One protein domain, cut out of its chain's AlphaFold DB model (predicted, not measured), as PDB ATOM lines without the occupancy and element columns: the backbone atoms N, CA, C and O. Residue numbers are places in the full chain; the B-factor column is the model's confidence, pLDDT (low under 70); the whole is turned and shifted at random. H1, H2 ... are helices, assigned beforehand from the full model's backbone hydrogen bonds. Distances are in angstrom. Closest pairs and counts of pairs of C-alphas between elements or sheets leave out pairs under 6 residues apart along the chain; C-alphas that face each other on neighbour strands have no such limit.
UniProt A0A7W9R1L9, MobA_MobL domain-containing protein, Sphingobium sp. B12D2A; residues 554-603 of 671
ATOM      1  N   PRO A 554     147.219 161.479 110.787       61.22
ATOM      2  CA  PRO A 554     148.090 160.314 110.769       61.22
ATOM      3  C   PRO A 554     147.466 159.219 109.900       61.22
ATOM      4  O   PRO A 554     146.368 158.716 110.149       61.22
ATOM      5  N   ILE A 555     148.189 158.840 108.848       66.00
ATOM      6  CA  ILE A 555     147.770 157.773 107.945       66.00
ATOM      7  C   ILE A 555     147.721 156.470 108.749       66.00
ATOM      8  O   ILE A 555     148.725 156.016 109.308       66.00
ATOM      9  N   ARG A 556     146.536 155.854 108.813       72.00
ATOM     10  CA  ARG A 556     146.369 154.542 109.440       72.00
ATOM     11  C   ARG A 556     146.929 153.479 108.515       72.00
ATOM     12  O   ARG A 556     146.340 153.189 107.483       72.00
ATOM     13  N   ILE A 557     148.080 152.927 108.889       76.62
ATOM     14  CA  ILE A 557     148.772 151.883 108.122       76.62
ATOM     15  C   ILE A 557     148.449 150.497 108.693       76.62
ATOM     16  O   ILE A 557     148.373 149.528 107.937       76.62
ATOM     17  N   PHE A 558     148.218 150.392 110.005       80.50
ATOM     18  CA  PHE A 558     147.955 149.130 110.695       80.50
ATOM     19  C   PHE A 558     146.521 149.050 111.232       80.50
ATOM     20  O   PHE A 558     145.927 150.057 111.614       80.50
ATOM     21  N   ASP A 559     145.968 147.836 111.262       78.06
ATOM     22  CA  ASP A 559     144.744 147.517 112.001       78.06
ATOM     23  C   ASP A 559     145.027 147.319 113.506       78.06
ATOM     24  O   ASP A 559     146.178 147.266 113.948       78.06
ATOM     25  N   GLU A 560     143.970 147.141 114.304       74.12
ATOM     26  CA  GLU A 560     144.054 146.886 115.755       74.12
ATOM     27  C   GLU A 560     144.846 145.614 116.118       74.12
ATOM     28  O   GLU A 560     145.214 145.410 117.272       74.12
ATOM     29  N   ARG A 561     145.118 144.742 115.140       76.75
ATOM     30  CA  ARG A 561     145.891 143.503 115.295       76.75
ATOM     31  C   ARG A 561     147.297 143.621 114.698       76.75
ATOM     32  O   ARG A 561     147.933 142.595 114.448       76.75
ATOM     33  N   ALA A 562     147.780 144.844 114.459       73.69
ATOM     34  CA  ALA A 562     149.097 145.136 113.897       73.69
ATOM     35  C   ALA A 562     149.352 144.505 112.513       73.69
ATOM     36  O   ALA A 562     150.475 144.110 112.169       73.69
ATOM     37  N   ARG A 563     148.302 144.394 111.693       79.00
ATOM     38  CA  ARG A 563     148.390 143.960 110.294       79.00
ATOM     39  C   ARG A 563     148.255 145.166 109.381       79.00
ATOM     40  O   ARG A 563     147.400 146.015 109.606       79.00
ATOM     41  N   VAL A 564     149.070 145.212 108.327       80.50
ATOM     42  CA  VAL A 564     148.987 146.271 107.314       80.50
ATOM     43  C   VAL A 564     147.596 146.247 106.672       80.50
ATOM     44  O   VAL A 564     147.130 145.194 106.202       80.50
ATOM     45  N   LEU A 565     146.933 147.402 106.688       79.56
ATOM     46  CA  LEU A 565     145.607 147.593 106.113       79.56
ATOM     47  C   LEU A 565     145.625 147.261 104.610       79.56
ATOM     48  O   LEU A 565     146.650 147.471 103.958       79.56
ATOM     49  N   PRO A 566     144.527 146.709 104.054       77.31
ATOM     50  CA  PRO A 566     144.487 146.208 102.676       77.31
ATOM     51  C   PRO A 566     145.028 147.200 101.642       77.31
ATOM     52  O   PRO A 566     145.827 146.810 100.791       77.31
ATOM     53  N   ASP A 567     144.681 148.475 101.805       75.19
ATOM     54  CA  ASP A 567     145.029 149.565 100.892       75.19
ATOM     55  C   ASP A 567     146.540 149.828 100.822       75.19
ATOM     56  O   ASP A 567     147.029 150.294  99.801       75.19
ATOM     57  N   TYR A 568     147.312 149.449 101.848       77.06
ATOM     58  CA  TYR A 568     148.756 149.708 101.930       77.06
ATOM     59  C   TYR A 568     149.624 148.457 101.728       77.06
ATOM     60  O   TYR A 568     150.849 148.553 101.681       77.06
ATOM     61  N   ARG A 569     149.033 147.264 101.563       77.56
ATOM     62  CA  ARG A 569     149.795 146.001 101.415       77.56
ATOM     63  C   ARG A 569     150.689 145.960 100.178       77.56
ATOM     64  O   ARG A 569     151.703 145.271 100.189       77.56
ATOM     65  N   HIS A 570     150.311 146.677  99.123       73.38
ATOM     66  CA  HIS A 570     151.099 146.768  97.896       73.38
ATOM     67  C   HIS A 570     152.338 147.668  98.056       73.38
ATOM     68  O   HIS A 570     153.336 147.447  97.376       73.38
ATOM     69  N   LEU A 571     152.295 148.635  98.983       70.50
ATOM     70  CA  LEU A 571     153.406 149.542  99.297       70.50
ATOM     71  C   LEU A 571     154.418 148.920 100.264       70.50
ATOM     72  O   LEU A 571     155.583 149.309 100.267       70.50
ATOM     73  N   PHE A 572     153.988 147.933 101.054       79.12
ATOM     74  CA  PHE A 572     154.826 147.231 102.027       79.12
ATOM     75  C   PHE A 572     154.845 145.721 101.742       79.12
ATOM     76  O   PHE A 572     154.132 144.954 102.398       79.12
ATOM     77  N   PRO A 573     155.650 145.270 100.756       75.75
ATOM     78  CA  PRO A 573     155.769 143.861 100.408       75.75
ATOM     79  C   PRO A 573     156.143 143.007 101.618       75.75
ATOM     80  O   PRO A 573     156.906 143.427 102.490       75.75
ATOM     81  N   ARG A 574     155.666 141.760 101.638       73.81
ATOM     82  CA  ARG A 574     155.882 140.825 102.754       73.81
ATOM     83  C   ARG A 574     157.362 140.663 103.125       73.81
ATOM     84  O   ARG A 574     157.683 140.665 104.305       73.81
ATOM     85  N   ALA A 575     158.247 140.632 102.127       76.12
ATOM     86  CA  ALA A 575     159.693 140.541 102.323       76.12
ATOM     87  C   ALA A 575     160.284 141.723 103.114       76.12
ATOM     88  O   ALA A 575     161.225 141.525 103.868       76.12
ATOM     89  N   VAL A 576     159.722 142.930 102.976       72.12
ATOM     90  CA  VAL A 576     160.157 144.137 103.703       72.12
ATOM     91  C   VAL A 576     159.618 144.126 105.136       72.12
ATOM     92  O   VAL A 576     160.334 144.451 106.076       72.12
ATOM     93  N   MET A 577     158.371 143.682 105.324       78.00
ATOM     94  CA  MET A 577     157.740 143.581 106.648       78.00
ATOM     95  C   MET A 577     158.299 142.441 107.513       78.00
ATOM     96  O   MET A 577     158.135 142.463 108.730       78.00
ATOM     97  N   GLU A 578     158.926 141.434 106.905       81.19
ATOM     98  CA  GLU A 578     159.597 140.332 107.606       81.19
ATOM     99  C   GLU A 578     161.074 140.642 107.920       81.19
ATOM    100  O   GLU A 578     161.719 139.860 108.617       81.19
ATOM    101  N   MET A 579     161.611 141.791 107.472       78.06
ATOM    102  CA  MET A 579     162.965 142.211 107.841       78.06
ATOM    103  C   MET A 579     163.051 142.490 109.354       78.06
ATOM    104  O   MET A 579     162.155 143.144 109.908       78.06
ATOM    105  N   PRO A 580     164.120 142.036 110.039       72.94
ATOM    106  CA  PRO A 580     164.279 142.239 111.476       72.94
ATOM    107  C   PRO A 580     164.167 143.719 111.859       72.94
ATOM    108  O   PRO A 580     164.806 144.576 111.256       72.94
ATOM    109  N   GLY A 581     163.333 144.032 112.852       75.31
ATOM    110  CA  GLY A 581     163.167 145.390 113.387       75.31
ATOM    111  C   GLY A 581     162.310 146.345 112.547       75.31
ATOM    112  O   GLY A 581     161.721 147.259 113.116       75.31
ATOM    113  N   VAL A 582     162.142 146.114 111.239       73.62
ATOM    114  CA  VAL A 582     161.404 147.028 110.340       73.62
ATOM    115  C   VAL A 582     159.928 147.121 110.716       73.62
ATOM    116  O   VAL A 582     159.401 148.215 110.916       73.62
ATOM    117  N   LYS A 583     159.258 145.975 110.894       79.81
ATOM    118  CA  LYS A 583     157.847 145.954 111.307       79.81
ATOM    119  C   LYS A 583     157.637 146.608 112.673       79.81
ATOM    120  O   LYS A 583     156.664 147.337 112.838       79.81
ATOM    121  N   GLN A 584     158.540 146.363 113.622       79.88
ATOM    122  CA  GLN A 584     158.442 146.928 114.966       79.88
ATOM    123  C   GLN A 584     158.632 148.449 114.936       79.88
ATOM    124  O   GLN A 584     157.774 149.165 115.436       79.88
ATOM    125  N   ALA A 585     159.661 148.949 114.247       73.88
ATOM    126  CA  ALA A 585     159.908 150.384 114.105       73.88
ATOM    127  C   ALA A 585     158.740 151.112 113.416       73.88
ATOM    128  O   ALA A 585     158.331 152.191 113.837       73.88
ATOM    129  N   MET A 586     158.151 150.503 112.381       77.19
ATOM    130  CA  MET A 586     156.967 151.055 111.716       77.19
ATOM    131  C   MET A 586     155.735 151.079 112.630       77.19
ATOM    132  O   MET A 586     154.969 152.042 112.588       77.19
ATOM    133  N   MET A 587     155.539 150.042 113.449       79.00
ATOM    134  CA  MET A 587     154.463 150.002 114.442       79.00
ATOM    135  C   MET A 587     154.665 151.067 115.522       79.00
ATOM    136  O   MET A 587     153.721 151.788 115.832       79.00
ATOM    137  N   ASP A 588     155.883 151.213 116.043       77.69
ATOM    138  CA  ASP A 588     156.207 152.187 117.089       77.69
ATOM    139  C   ASP A 588     155.960 153.621 116.599       77.69
ATOM    140  O   ASP A 588     155.280 154.399 117.272       77.69
ATOM    141  N   CYS A 589     156.404 153.948 115.380       70.50
ATOM    142  CA  CYS A 589     156.123 155.233 114.739       70.50
ATOM    143  C   CYS A 589     154.621 155.454 114.506       70.50
ATOM    144  O   CYS A 589     154.106 156.543 114.766       70.50
ATOM    145  N   HIS A 590     153.901 154.427 114.040       78.06
ATOM    146  CA  HIS A 590     152.465 154.516 113.784       78.06
ATOM    147  C   HIS A 590     151.668 154.765 115.074       78.06
ATOM    148  O   HIS A 590     150.856 155.689 115.128       78.06
ATOM    149  N   PHE A 591     151.922 153.998 116.136       77.94
ATOM    150  CA  PHE A 591     151.223 154.170 117.410       77.94
ATOM    151  C   PHE A 591     151.624 155.460 118.134       77.94
ATOM    152  O   PHE A 591     150.767 156.079 118.766       77.94
ATOM    153  N   ALA A 592     152.876 155.914 118.007       75.19
ATOM    154  CA  ALA A 592     153.297 157.219 118.515       75.19
ATOM    155  C   ALA A 592     152.538 158.370 117.832       75.19
ATOM    156  O   ALA A 592     152.053 159.270 118.518       75.19
ATOM    157  N   ALA A 593     152.363 158.308 116.507       70.31
ATOM    158  CA  ALA A 593     151.598 159.298 115.750       70.31
ATOM    159  C   ALA A 593     150.104 159.300 116.129       70.31
ATOM    160  O   ALA A 593     149.530 160.364 116.351       70.31
ATOM    161  N   MET A 594     149.490 158.121 116.291       76.12
ATOM    162  CA  MET A 594     148.093 158.011 116.742       76.12
ATOM    163  C   MET A 594     147.896 158.529 118.175       76.12
ATOM    164  O   MET A 594     146.859 159.111 118.489       76.12
ATOM    165  N   LYS A 595     148.880 158.330 119.061       77.44
ATOM    166  CA  LYS A 595     148.837 158.841 120.438       77.44
ATOM    167  C   LYS A 595     148.937 160.369 120.479       77.44
ATOM    168  O   LYS A 595     148.179 160.998 121.210       77.44
ATOM    169  N   LEU A 596     149.816 160.954 119.662       71.00
ATOM    170  CA  LEU A 596     149.932 162.407 119.495       71.00
ATOM    171  C   LEU A 596     148.618 163.035 119.011       71.00
ATOM    172  O   LEU A 596     148.178 164.021 119.593       71.00
ATOM    173  N   GLU A 597     147.948 162.425 118.031       70.50
ATOM    174  CA  GLU A 597     146.637 162.884 117.545       70.50
ATOM    175  C   GLU A 597     145.560 162.833 118.646       70.50
ATOM    176  O   GLU A 597     144.787 163.775 118.813       70.50
ATOM    177  N   GLN A 598     145.524 161.761 119.446       72.19
ATOM    178  CA  GLN A 598     144.590 161.652 120.573       72.19
ATOM    179  C   GLN A 598     144.857 162.703 121.659       72.19
ATOM    180  O   GLN A 598     143.911 163.244 122.238       72.19
ATOM    181  N   ASP A 599     146.126 163.003 121.934       71.94
ATOM    182  CA  ASP A 599     146.523 164.022 122.905       71.94
ATOM    183  C   ASP A 599     146.220 165.445 122.391       71.94
ATOM    184  O   ASP A 599     145.764 166.291 123.164       71.94
ATOM    185  N   GLU A 600     146.383 165.710 121.090       65.31
ATOM    186  CA  GLU A 600     145.990 166.974 120.447       65.31
ATOM    187  C   GLU A 600     144.467 167.163 120.413       65.31
ATOM    188  O   GLU A 600     143.977 168.237 120.768       65.31
ATOM    189  N   ALA A 601     143.699 166.115 120.101       64.31
ATOM    190  CA  ALA A 601     142.235 166.146 120.145       64.31
ATOM    191  C   ALA A 601     141.704 166.398 121.570       64.31
ATOM    192  O   ALA A 601     140.754 167.162 121.761       64.31
ATOM    193  N   ARG A 602     142.352 165.820 122.594       66.06
ATOM    194  CA  ARG A 602     142.044 166.096 124.011       66.06
ATOM    195  C   ARG A 602     142.372 167.534 124.413       66.06
ATOM    196  O   ARG A 602     141.587 168.143 125.138       66.06
ATOM    197  N   ARG A 603     143.488 168.093 123.928       61.97
ATOM    198  CA  ARG A 603     143.858 169.505 124.153       61.97
ATOM    199  C   ARG A 603     142.890 170.474 123.470       61.97
ATOM    200  O   ARG A 603     142.533 171.480 124.074       61.97
TER     201      ARG A 603
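This is residues 554 to 603 of the 671 residues of the protein "MobA_MobL domain-containing protein" of Sphingobium sp. B12D2A (UniProt A0A7W9R1L9). A winding stretch without a named element, residues 554 to 573, runs beside one long helix, H2, toward the short helix H1 at one end; from there the backbone turns and H2 folds back along the longest axis. The last residues of H2, 598 to 603, stick out free at the other end. The printed part has 50 residues with two named helices, H1 then H2, and no named strand; 26 residues are in the helices, and the class is all helix. It is only just loose, close to compact, with a radius of gyration of the C-alphas of 12.0 A, and elongated, spanning 40 by 22 by 17 A.

After residues 554 to 573 comes H1, residues 574 to 577, and a tight link of 4 residues joins it to H2, residues 582 to 603. H1 and H2 are close but not clearly touching, with 2 pairs of C-alphas within 8 A. Their closest C-alphas, those of Met 577 and Lys 583, are 5.2 A apart, while their centres are 21.4 A apart. In H2 every O i to N i+4 pair is within hydrogen-bond range; H1 is too short for such a pair, but its 1 pair of O i and N i+3 is within range.

The printed part begins with C-alpha 554 at (148.090, 160.314, 110.769). H1 runs from Arg 574, C-alpha at (155.882, 140.825, 102.754), to Met 577, over 5.1 A. H2 runs from Val 582, C-alpha at (161.404, 147.028, 110.340), to Arg 603, C-alpha at (143.858, 169.505, 124.153), over 31.7 A.

The two C-alphas farthest apart, those of Ala 575 and Arg 603, are 39.6 A apart. The printed part has no cut. The mean pLDDT of the printed part is 74.4, and residues 554 to 555 and 600 to 603 are under 70.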